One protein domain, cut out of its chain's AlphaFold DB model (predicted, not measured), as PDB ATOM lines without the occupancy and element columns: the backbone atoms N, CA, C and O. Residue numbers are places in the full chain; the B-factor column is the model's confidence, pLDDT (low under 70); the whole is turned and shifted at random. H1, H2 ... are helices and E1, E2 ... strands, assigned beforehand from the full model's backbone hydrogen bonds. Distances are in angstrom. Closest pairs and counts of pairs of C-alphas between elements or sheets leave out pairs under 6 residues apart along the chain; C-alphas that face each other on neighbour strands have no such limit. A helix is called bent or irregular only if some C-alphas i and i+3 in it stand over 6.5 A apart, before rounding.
ATOM      1  N   TRP A 636     232.886 184.427 227.911       82.12
ATOM      2  CA  TRP A 636     234.252 184.798 228.295       82.12
ATOM      3  C   TRP A 636     234.965 185.519 227.150       82.12
ATOM      4  O   TRP A 636     235.557 186.578 227.342       82.12
ATOM      5  N   ASN A 637     234.825 185.010 225.923       82.75
ATOM      6  CA  ASN A 637     235.353 185.682 224.735       82.75
ATOM      7  C   ASN A 637     234.709 187.065 224.524       82.75
ATOM      8  O   ASN A 637     235.406 188.010 224.157       82.75
ATOM      9  N   ARG A 638     233.408 187.218 224.807       82.06
ATOM     10  CA  ARG A 638     232.720 188.521 224.816       82.06
ATOM     11  C   ARG A 638     233.301 189.471 225.866       82.06
ATOM     12  O   ARG A 638     233.552 190.631 225.543       82.06
ATOM     13  N   GLN A 639     233.554 188.990 227.081       82.38
ATOM     14  CA  GLN A 639     234.176 189.779 228.145       82.38
ATOM     15  C   GLN A 639     235.591 190.234 227.757       82.38
ATOM     16  O   GLN A 639     235.918 191.407 227.911       82.38
ATOM     17  N   LEU A 640     236.406 189.353 227.167       82.44
ATOM     18  CA  LEU A 640     237.743 189.712 226.677       82.44
ATOM     19  C   LEU A 640     237.693 190.781 225.572       82.44
ATOM     20  O   LEU A 640     238.526 191.690 225.557       82.44
ATOM     21  N   ARG A 641     236.704 190.711 224.665       84.44
ATOM     22  CA  ARG A 641     236.456 191.770 223.670       84.44
ATOM     23  C   ARG A 641     236.062 193.088 224.335       84.44
ATOM     24  O   ARG A 641     236.547 194.134 223.920       84.44
ATOM     25  N   HIS A 642     235.223 193.045 225.369       82.31
ATOM     26  CA  HIS A 642     234.793 194.231 226.110       82.31
ATOM     27  C   HIS A 642     235.948 194.901 226.875       82.31
ATOM     28  O   HIS A 642     236.128 196.113 226.777       82.31
ATOM     29  N   GLU A 643     236.781 194.123 227.573       83.38
ATOM     30  CA  GLU A 643     237.977 194.629 228.267       83.38
ATOM     31  C   GLU A 643     238.967 195.270 227.291       83.38
ATOM     32  O   GLU A 643     239.521 196.333 227.572       83.38
ATOM     33  N   PHE A 644     239.154 194.653 226.122       82.19
ATOM     34  CA  PHE A 644     239.992 195.219 225.076       82.19
ATOM     35  C   PHE A 644     239.404 196.513 224.506       82.19
ATOM     36  O   PHE A 644     240.125 197.498 224.383       82.19
ATOM     37  N   ALA A 645     238.100 196.546 224.227       81.62
ATOM     38  CA  ALA A 645     237.414 197.736 223.734       81.62
ATOM     39  C   ALA A 645     237.525 198.935 224.692       81.62
ATOM     40  O   ALA A 645     237.669 200.063 224.235       81.62
ATOM     41  N   LEU A 646     237.510 198.708 226.012       81.00
ATOM     42  CA  LEU A 646     237.705 199.769 227.012       81.00
ATOM     43  C   LEU A 646     239.141 200.320 227.046       81.00
ATOM     44  O   LEU A 646     239.353 201.467 227.442       81.00
ATOM     45  N   GLN A 647     240.128 199.503 226.676       79.94
ATOM     46  CA  GLN A 647     241.538 199.898 226.623       79.94
ATOM     47  C   GLN A 647     241.929 200.507 225.273       79.94
ATOM     48  O   GLN A 647     242.925 201.224 225.197       79.94
ATOM     49  N   LEU A 648     241.159 200.227 224.222       80.12
ATOM     50  CA  LEU A 648     241.441 200.655 222.862       80.12
ATOM     51  C   LEU A 648     241.152 202.148 222.686       80.12
ATOM     52  O   LEU A 648     240.029 202.610 222.889       80.12
ATOM     53  N   ARG A 649     242.165 202.906 222.265       77.44
ATOM     54  CA  ARG A 649     242.018 204.301 221.843       77.44
ATOM     55  C   ARG A 649     242.375 204.417 220.375       77.44
ATOM     56  O   ARG A 649     243.336 203.802 219.926       77.44
ATOM     57  N   TRP A 650     241.630 205.245 219.651       74.69
ATOM     58  CA  TRP A 650     241.880 205.491 218.231       74.69
ATOM     59  C   TRP A 650     243.307 206.005 217.973       74.69
ATOM     60  O   TRP A 650     243.966 205.555 217.041       74.69
ATOM     61  N   ASP A 651     243.828 206.869 218.851       72.19
ATOM     62  CA  ASP A 651     245.177 207.439 218.730       72.19
ATOM     63  C   ASP A 651     246.317 206.414 218.832       72.19
ATOM     64  O   ASP A 651     247.412 206.666 218.317       72.19
ATOM     65  N   ASP A 652     246.063 205.277 219.485       76.81
ATOM     66  CA  ASP A 652     247.051 204.230 219.759       76.81
ATOM     67  C   ASP A 652     247.134 203.187 218.624       76.81
ATOM     68  O   ASP A 652     247.953 202.270 218.687       76.81
ATOM     69  N   LEU A 653     246.300 203.315 217.582       77.62
ATOM     70  CA  LEU A 653     246.284 202.422 216.423       77.62
ATOM     71  C   LEU A 653     247.382 202.766 215.403       77.62
ATOM     72  O   LEU A 653     247.707 203.937 215.160       77.62
ATOM     73  N   ASP A 654     247.905 201.736 214.737       75.19
ATOM     74  CA  ASP A 654     248.859 201.902 213.641       75.19
ATOM     75  C   ASP A 654     248.205 202.612 212.444       75.19
ATOM     76  O   ASP A 654     247.045 202.370 212.094       75.19
ATOM     77  N   LEU A 655     248.955 203.529 211.825       70.06
ATOM     78  CA  LEU A 655     248.522 204.295 210.654       70.06
ATOM     79  C   LEU A 655     248.512 203.406 209.409       70.06
ATOM     80  O   LEU A 655     249.543 202.838 209.033       70.06
ATOM     81  N   SER A 656     247.364 203.328 208.737       65.44
ATOM     82  CA  SER A 656     247.258 202.610 207.467       65.44
ATOM     83  C   SER A 656     247.996 203.370 206.352       65.44
ATOM     84  O   SER A 656     247.856 204.579 206.189       65.44
ATOM     85  N   GLN A 657     248.821 202.670 205.562       58.47
ATOM     86  CA  GLN A 657     249.629 203.288 204.493       58.47
ATOM     87  C   GLN A 657     248.850 203.509 203.180       58.47
ATOM     88  O   GLN A 657     249.399 204.057 202.223       58.47
ATOM     89  N   SER A 658     247.602 203.041 203.099       55.03
ATOM     90  CA  SER A 658     246.915 202.760 201.831       55.03
ATOM     91  C   SER A 658     245.630 203.551 201.578       55.03
ATOM     92  O   SER A 658     245.082 203.433 200.481       55.03
ATOM     93  N   THR A 659     245.161 204.382 202.514       55.34
ATOM     94  CA  THR A 659     243.842 205.022 202.377       55.34
ATOM     95  C   THR A 659     243.864 206.462 202.896       55.34
ATOM     96  O   THR A 659     243.964 206.692 204.094       55.34
ATOM     97  N   LEU A 660     243.795 207.431 201.975       53.19
ATOM     98  CA  LEU A 660     243.568 208.853 202.269       53.19
ATOM     99  C   LEU A 660     242.058 209.114 202.253       53.19
ATOM    100  O   LEU A 660     241.412 208.840 201.234       53.19
ATOM    101  N   LEU A 661     241.504 209.643 203.346       56.75
ATOM    102  CA  LEU A 661     240.075 209.938 203.452       56.75
ATOM    103  C   LEU A 661     239.645 210.998 202.424       56.75
ATOM    104  O   LEU A 661     240.311 212.013 202.215       56.75
ATOM    105  N   SER A 662     238.486 210.791 201.789       53.84
ATOM    106  CA  SER A 662     237.911 211.750 200.825       53.84
ATOM    107  C   SER A 662     237.154 212.920 201.481       53.84
ATOM    108  O   SER A 662     236.664 213.806 200.779       53.84
ATOM    109  N   GLY A 663     237.080 212.950 202.819       55.06
ATOM    110  CA  GLY A 663     236.499 214.039 203.615       55.06
ATOM    111  C   GLY A 663     234.971 214.026 203.779       55.06
ATOM    112  O   GLY A 663     234.439 214.958 204.370       55.06
ATOM    113  N   ASN A 664     234.267 212.999 203.281       55.69
ATOM    114  CA  ASN A 664     232.793 212.891 203.307       55.69
ATOM    115  C   ASN A 664     232.273 211.604 203.977       55.69
ATOM    116  O   ASN A 664     231.146 211.187 203.713       55.69
ATOM    117  N   GLU A 665     233.082 210.931 204.790       61.38
ATOM    118  CA  GLU A 665     232.662 209.677 205.414       61.38
ATOM    119  C   GLU A 665     231.762 209.930 206.619       61.38
ATOM    120  O   GLU A 665     232.049 210.775 207.472       61.38
ATOM    121  N   THR A 666     230.655 209.197 206.658       60.88
ATOM    122  CA  THR A 666     229.647 209.291 207.707       60.88
ATOM    123  C   THR A 666     229.524 207.970 208.454       60.88
ATOM    124  O   THR A 666     229.718 206.908 207.860       60.88
ATOM    125  N   ASP A 667     229.183 208.033 209.735       66.06
ATOM    126  CA  ASP A 667     228.857 206.876 210.564       66.06
ATOM    127  C   ASP A 667     227.533 206.201 210.134       66.06
ATOM    128  O   ASP A 667     226.894 206.595 209.149       66.06
ATOM    129  N   LEU A 668     227.097 205.169 210.871       60.84
ATOM    130  CA  LEU A 668     225.848 204.448 210.576       60.84
ATOM    131  C   LEU A 668     224.582 205.318 210.702       60.84
ATOM    132  O   LEU A 668     223.514 204.913 210.231       60.84
ATOM    133  N   TYR A 669     224.688 206.496 211.317       61.94
ATOM    134  CA  TYR A 669     223.603 207.451 211.525       61.94
ATOM    135  C   TYR A 669     223.645 208.631 210.539       61.94
ATOM    136  O   TYR A 669     222.689 209.409 210.483       61.94
ATOM    137  N   GLY A 670     224.678 208.714 209.693       62.59
ATOM    138  CA  GLY A 670     224.851 209.769 208.693       62.59
ATOM    139  C   GLY A 670     225.592 211.008 209.208       62.59
ATOM    140  O   GLY A 670     225.637 212.014 208.497       62.59
ATOM    141  N   ASP A 671     226.177 210.939 210.405       70.75
ATOM    142  CA  ASP A 671     226.986 211.999 211.009       70.75
ATOM    143  C   ASP A 671     228.465 211.863 210.594       70.75
ATOM    144  O   ASP A 671     228.911 210.762 210.282       70.75
ATOM    145  N   PRO A 672     229.259 212.951 210.540       67.50
ATOM    146  CA  PRO A 672     230.662 212.881 210.122       67.50
ATOM    147  C   PRO A 672     231.487 211.956 211.034       67.50
ATOM    148  O   PRO A 672     231.531 212.147 212.251       67.50
ATOM    149  N   CYS A 673     232.156 210.973 210.423       69.62
ATOM    150  CA  CYS A 673     232.959 209.964 211.113       69.62
ATOM    151  C   CYS A 673     234.206 210.607 211.744       69.62
ATOM    152  O   CYS A 673     235.059 211.144 211.038       69.62
ATOM    153  N   ASN A 674     234.307 210.570 213.077       70.31
ATOM    154  CA  ASN A 674     235.403 211.205 213.824       70.31
ATOM    155  C   ASN A 674     236.536 210.229 214.192       70.31
ATOM    156  O   ASN A 674     237.575 210.661 214.684       70.31
ATOM    157  N   ASP A 675     236.332 208.927 213.981       75.81
ATOM    158  CA  ASP A 675     237.221 207.835 214.384       75.81
ATOM    159  C   ASP A 675     237.331 206.732 213.303       75.81
ATOM    160  O   ASP A 675     237.015 205.566 213.561       75.81
ATOM    161  N   PRO A 676     237.783 207.075 212.081       80.75
ATOM    162  CA  PRO A 676     237.805 206.158 210.946       80.75
ATOM    163  C   PRO A 676     238.859 205.059 211.115       80.75
ATOM    164  O   PRO A 676     240.032 205.325 211.415       80.75
ATOM    165  N   VAL A 677     238.437 203.816 210.890       78.69
ATOM    166  CA  VAL A 677     239.277 202.616 210.930       78.69
ATOM    167  C   VAL A 677     239.008 201.702 209.743       78.69
ATOM    168  O   VAL A 677     237.906 201.665 209.195       78.69
ATOM    169  N   VAL A 678     240.035 200.947 209.365       79.75
ATOM    170  CA  VAL A 678     240.013 199.973 208.272       79.75
ATOM    171  C   VAL A 678     240.673 198.686 208.742       79.75
ATOM    172  O   VAL A 678     241.582 198.698 209.575       79.75
ATOM    173  N   PHE A 679     240.235 197.567 208.175       78.25
ATOM    174  CA  PHE A 679     240.914 196.292 208.325       78.25
ATOM    175  C   PHE A 679     241.881 196.043 207.170       78.25
ATOM    176  O   PHE A 679     241.503 196.069 206.002       78.25
ATOM    177  N   SER A 680     243.142 195.773 207.495       71.81
ATOM    178  CA  SER A 680     244.208 195.518 206.515       71.81
ATOM    179  C   SER A 680     244.000 194.257 205.664       71.81
ATOM    180  O   SER A 680     244.624 194.119 204.611       71.81
ATOM    181  N   ASP A 681     243.122 193.348 206.092       72.06
ATOM    182  CA  ASP A 681     242.745 192.123 205.384       72.06
ATOM    183  C   ASP A 681     241.429 192.240 204.590       72.06
ATOM    184  O   ASP A 681     241.049 191.286 203.906       72.06
ATOM    185  N   ASP A 682     240.748 193.392 204.627       69.31
ATOM    186  CA  ASP A 682     239.513 193.620 203.877       69.31
ATOM    187  C   ASP A 682     239.809 194.004 202.408       69.31
ATOM    188  O   ASP A 682     240.367 195.071 202.136       69.31
ATOM    189  N   PRO A 683     239.397 193.187 201.416       63.59
ATOM    190  CA  PRO A 683     239.606 193.489 200.001       63.59
ATOM    191  C   PRO A 683     238.788 194.689 199.499       63.59
ATOM    192  O   PRO A 683     239.060 195.186 198.404       63.59
ATOM    193  N   THR A 684     237.773 195.133 200.249       66.00
ATOM    194  CA  THR A 684     236.908 196.259 199.872       66.00
ATOM    195  C   THR A 684     237.419 197.613 200.362       66.00
ATOM    196  O   THR A 684     236.954 198.636 199.861       66.00
ATOM    197  N   ASN A 685     238.415 197.616 201.260       68.25
ATOM    198  CA  ASN A 685     238.987 198.811 201.888       68.25
ATOM    199  C   ASN A 685     237.896 199.731 202.473       68.25
ATOM    200  O   ASN A 685     237.935 200.950 202.293       68.25
ATOM    201  N   SER A 686     236.877 199.126 203.093       72.56
ATOM    202  CA  SER A 686     235.740 199.853 203.650       72.56
ATOM    203  C   SER A 686     236.155 200.567 204.934       72.56
ATOM    204  O   SER A 686     236.770 199.958 205.808       72.56
ATOM    205  N   VAL A 687     235.803 201.848 205.059       73.88
ATOM    206  CA  VAL A 687     236.078 202.629 206.270       73.88
ATOM    207  C   VAL A 687     234.872 202.595 207.195       73.88
ATOM    208  O   VAL A 687     233.739 202.825 206.765       73.88
ATOM    209  N   TRP A 688     235.121 202.304 208.469       78.31
ATOM    210  CA  TRP A 688     234.103 202.198 209.510       78.31
ATOM    211  C   TRP A 688     234.433 203.124 210.682       78.31
ATOM    212  O   TRP A 688     235.599 203.421 210.932       78.31
ATOM    213  N   SER A 689     233.411 203.567 211.419       81.25
ATOM    214  CA  SER A 689     233.622 204.217 212.719       81.25
ATOM    215  C   SER A 689     234.046 203.166 213.743       81.25
ATOM    216  O   SER A 689     233.400 202.119 213.879       81.25
ATOM    217  N   LEU A 690     235.128 203.443 214.475       81.44
ATOM    218  CA  LEU A 690     235.623 202.568 215.535       81.44
ATOM    219  C   LEU A 690     234.565 202.361 216.629       81.44
ATOM    220  O   LEU A 690     234.374 201.232 217.085       81.44
ATOM    221  N   ALA A 691     233.852 203.416 217.027       79.44
ATOM    222  CA  ALA A 691     232.804 203.358 218.042       79.44
ATOM    223  C   ALA A 691     231.651 202.420 217.645       79.44
ATOM    224  O   ALA A 691     231.251 201.558 218.435       79.44
ATOM    225  N   ASP A 692     231.150 202.542 216.414       80.19
ATOM    226  CA  ASP A 692     230.073 201.689 215.903       80.19
ATOM    227  C   ASP A 692     230.534 200.240 215.728       80.19
ATOM    228  O   ASP A 692     229.823 199.297 216.095       80.19
ATOM    229  N   LEU A 693     231.752 200.051 215.218       82.00
ATOM    230  CA  LEU A 693     232.353 198.737 215.037       82.00
ATOM    231  C   LEU A 693     232.511 198.005 216.370       82.00
ATOM    232  O   LEU A 693     232.123 196.845 216.474       82.00
ATOM    233  N   ILE A 694     233.019 198.676 217.405       83.25
ATOM    234  CA  ILE A 694     233.129 198.110 218.756       83.25
ATOM    235  C   ILE A 694     231.745 197.747 219.303       83.25
ATOM    236  O   ILE A 694     231.569 196.663 219.865       83.25
ATOM    237  N   LYS A 695     230.752 198.624 219.119       80.25
ATOM    238  CA  LYS A 695     229.377 198.410 219.584       80.25
ATOM    239  C   LYS A 695     228.730 197.178 218.944       80.25
ATOM    240  O   LYS A 695     227.948 196.503 219.609       80.25
ATOM    241  N   HIS A 696     229.075 196.860 217.696       81.31
ATOM    242  CA  HIS A 696     228.612 195.656 217.008       81.31
ATOM    243  C   HIS A 696     229.452 194.412 217.345       81.31
ATOM    244  O   HIS A 696     228.905 193.372 217.711       81.31
ATOM    245  N   TRP A 697     230.779 194.524 217.280       82.69
ATOM    246  CA  TRP A 697     231.711 193.403 217.407       82.69
ATOM    247  C   TRP A 697     231.816 192.852 218.831       82.69
ATOM    248  O   TRP A 697     231.970 191.644 219.018       82.69
ATOM    249  N   VAL A 698     231.709 193.694 219.866       81.56
ATOM    250  CA  VAL A 698     231.785 193.215 221.253       81.56
ATOM    251  C   VAL A 698     230.666 192.191 221.538       81.56
ATOM    252  O   VAL A 698     231.008 191.067 221.929       81.56
ATOM    253  N   PRO A 699     229.372 192.477 221.276       72.81
ATOM    254  CA  PRO A 699     228.294 191.498 221.427       72.81
ATOM    255  C   PRO A 699     228.382 190.295 220.480       72.81
ATOM    256  O   PRO A 699     228.260 189.165 220.948       72.81
ATOM    257  N   THR A 700     228.610 190.506 219.178       77.62
ATOM    258  CA  THR A 700     228.425 189.450 218.161       77.62
ATOM    259  C   THR A 700     229.695 188.656 217.854       77.62
ATOM    260  O   THR A 700     229.621 187.507 217.428       77.62
ATOM    261  N   GLY A 701     230.873 189.250 218.064       78.44
ATOM    262  CA  GLY A 701     232.145 188.726 217.557       78.44
ATOM    263  C   GLY A 701     232.271 188.785 216.029       78.44
ATOM    264  O   GLY A 701     233.204 188.196 215.481       78.44
ATOM    265  N   LEU A 702     231.348 189.471 215.348       81.62
ATOM    266  CA  LEU A 702     231.317 189.648 213.899       81.62
ATOM    267  C   LEU A 702     231.695 191.084 213.526       81.62
ATOM    268  O   LEU A 702     231.450 192.016 214.294       81.62
ATOM    269  N   ASP A 703     232.284 191.264 212.348       79.94
ATOM    270  CA  ASP A 703     232.379 192.580 211.710       79.94
ATOM    271  C   ASP A 703     231.094 192.931 210.933       79.94
ATOM    272  O   ASP A 703     230.168 192.125 210.817       79.94
ATOM    273  N   PHE A 704     231.030 194.138 210.366       78.19
ATOM    274  CA  PHE A 704     229.881 194.587 209.569       78.19
ATOM    275  C   PHE A 704     229.682 193.825 208.248       78.19
ATOM    276  O   PHE A 704     228.656 193.995 207.588       78.19
ATOM    277  N   LEU A 705     230.625 192.957 207.867       75.69
ATOM    278  CA  LEU A 705     230.505 192.031 206.741       75.69
ATOM    279  C   LEU A 705     230.036 190.635 207.192       75.69
ATOM    280  O   LEU A 705     230.041 189.699 206.389       75.69
ATOM    281  N   ASN A 706     229.604 190.492 208.452       75.62
ATOM    282  CA  ASN A 706     229.239 189.233 209.104       75.62
ATOM    283  C   ASN A 706     230.380 188.200 209.144       75.62
ATOM    284  O   ASN A 706     230.118 186.996 209.225       75.62
ATOM    285  N   GLN A 707     231.644 188.628 209.092       79.31
ATOM    286  CA  GLN A 707     232.779 187.721 209.241       79.31
ATOM    287  C   GLN A 707     233.166 187.581 210.721       79.31
ATOM    288  O   GLN A 707     233.302 188.586 211.422       79.31
ATOM    289  N   PRO A 708     233.360 186.348 211.226       78.88
ATOM    290  CA  PRO A 708     233.781 186.129 212.603       78.88
ATOM    291  C   PRO A 708     235.234 186.551 212.802       78.88
ATOM    292  O   PRO A 708     236.139 186.008 212.166       78.88
ATOM    293  N   ARG A 709     235.468 187.481 213.732       78.44
ATOM    294  CA  ARG A 709     236.807 187.976 214.073       78.44
ATOM    295  C   ARG A 709     237.142 187.669 215.526       78.44
ATOM    296  O   ARG A 709     236.501 188.179 216.449       78.44
ATOM    297  N   SER A 710     238.167 186.838 215.730       81.88
ATOM    298  CA  SER A 710     238.736 186.595 217.059       81.88
ATOM    299  C   SER A 710     239.406 187.863 217.600       81.88
ATOM    300  O   SER A 710     239.731 188.781 216.849       81.88
ATOM    301  N   LEU A 711     239.636 187.917 218.915       81.00
ATOM    302  CA  LEU A 711     240.313 189.049 219.555       81.00
ATOM    303  C   LEU A 711     241.718 189.296 218.981       81.00
ATOM    304  O   LEU A 711     242.114 190.443 218.805       81.00
ATOM    305  N   GLU A 712     242.466 188.228 218.700       80.69
ATOM    306  CA  GLU A 712     243.820 188.305 218.134       80.69
ATOM    307  C   GLU A 712     243.787 188.807 216.691       80.69
ATOM    308  O   GLU A 712     244.476 189.769 216.366       80.69
ATOM    309  N   ALA A 713     242.899 188.245 215.864       80.06
ATOM    310  CA  ALA A 713     242.723 188.694 214.489       80.06
ATOM    311  C   ALA A 713     242.304 190.168 214.436       80.06
ATOM    312  O   ALA A 713     242.847 190.928 213.645       80.06
ATOM    313  N   PHE A 714     241.390 190.603 215.308       80.94
ATOM    314  CA  PHE A 714     240.956 192.000 215.377       80.94
ATOM    315  C   PHE A 714     242.109 192.944 215.754       80.94
ATOM    316  O   PHE A 714     242.257 193.991 215.132       80.94
ATOM    317  N   LYS A 715     242.954 192.564 216.723       80.00
ATOM    318  CA  LYS A 715     244.134 193.346 217.141       80.00
ATOM    319  C   LYS A 715     245.164 193.516 216.030       80.00
ATOM    320  O   LYS A 715     245.740 194.587 215.910       80.00
ATOM    321  N   GLU A 716     245.418 192.460 215.265       80.12
ATOM    322  CA  GLU A 716     246.453 192.463 214.228       80.12
ATOM    323  C   GLU A 716     246.005 193.163 212.942       80.12
ATOM    324  O   GLU A 716     246.841 193.649 212.185       80.12
ATOM    325  N   THR A 717     244.695 193.204 212.681       79.50
ATOM    326  CA  THR A 717     244.164 193.655 211.389       79.50
ATOM    327  C   THR A 717     243.649 195.090 211.396       79.50
ATOM    328  O   THR A 717     243.640 195.704 210.327       79.50
ATOM    329  N   ILE A 718     243.244 195.638 212.549       82.19
ATOM    330  CA  ILE A 718     242.676 196.990 212.642       82.19
ATOM    331  C   ILE A 718     243.755 198.079 212.537       82.19
ATOM    332  O   ILE A 718     244.798 198.023 213.186       82.19
ATOM    333  N   SER A 719     243.511 199.101 211.721       79.88
ATOM    334  CA  SER A 719     244.402 200.258 211.551       79.88
ATOM    335  C   SER A 719     243.589 201.545 211.417       79.88
ATOM    336  O   SER A 719     242.459 201.519 210.924       79.88
ATOM    337  N   ARG A 720     244.149 202.680 211.848       79.19
ATOM    338  CA  ARG A 720     243.491 203.991 211.700       79.19
ATOM    339  C   ARG A 720     243.771 204.629 210.338       79.19
ATOM    340  O   ARG A 720     244.807 204.369 209.717       79.19
ATOM    341  N   CYS A 721     242.855 205.487 209.901       72.94
ATOM    342  CA  CYS A 721     242.981 206.322 208.703       72.94
ATOM    343  C   CYS A 721     243.141 207.802 209.083       72.94
ATOM    344  O   CYS A 721     242.596 208.224 210.099       72.94
TER     345      CYS A 721
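AT A GLANCE: This is residues 636 to 721 of the 722 residues of the protein "Hypothetical protein" of labyrinthulid quahog parasite QPX (UniProt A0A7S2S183). Two helices lie side by side and run opposite ways, H1 and H2, at one end of the domain; a tiny two-stranded ribbon, E1 and E2, sits near the middle, and the long loop of residues 648 to 675 sweeps round the other end. A third, short helix, H3, leads with no residue between into E2. The printed part has 86 residues, with three named helices and two named strands in the order H1, E1, H2, H3, E2; the sheet has the order E1 - E2 and is antiparallel. The class is mostly helix, though under half of the residues are in named elements. The whole is compact, with a radius of gyration of the C-alphas of 12.4 A and spans of 39 by 27 by 24 A.

HOW THE PARTS SIT: H1, residues 636 to 647, touches H2, residues 690 to 700, at a shallow tilt of 14 degrees, opposite ways; their closest C-alphas are those of Arg 641 and Val 698, 5.5 A apart. With residues 637 to 641 alone, H1 only just touches H3, residues 711 to 717, with 3 pairs of C-alphas within 8 A. The closest of these are the C-alphas of Arg 641 and Leu 711, 6.3 A apart, and the two helices run the same way at a steep tilt of 47 degrees. E1, residues 676 to 679, is the antiparallel neighbour of E2, residues 718 to 720, at 146 degrees between their directions. C-alphas 677 and 720 face each other at 4.5 A, and N 678 and O 719 are within hydrogen-bond range at 2.9 A, as are N 719 and O 678 at 2.9 A. Residues 676 to 677 of E1 also make a short antiparallel pairing with residues 688 to 689. The closest C-alphas of E1 and H2 are those of Val 677 and Leu 690, 5.9 A apart. H2 and H3 are apart, H1 and E2 are apart, and H2 and E2 are apart. In H1 and H3 every O i to N i+4 pair is within hydrogen-bond range; in H2 6 of 7 are.

IN THESE COORDINATES: H1 begins at C-alpha 636, at (234.252, 184.798, 228.295), and is 16.8 A long. E1 is 10.7 A long. H2 begins at C-alpha 690, at (235.623, 202.568, 215.535), and is 15.2 A long; it is neither bent nor irregular, but only just: C-alphas 696 and 699 are 6.1 A apart. H3 is 10.1 A long. E2 is 7.1 A long and ends at C-alpha 720, at (243.491, 203.991, 211.700).

THE WHOLE: The two C-alphas farthest apart are those of Trp 636 and Ser 662, 38.7 A. The printed part has no cut. The link from H1 to E1 is long, with 28 residues; those from E1 to H2 and from H2 to H3 are short, and that from H3 to E2 is tight. The mean pLDDT of the printed part is 74.5, and residues 656 to 670, 672 to 673 and 682 to 685 are under 70.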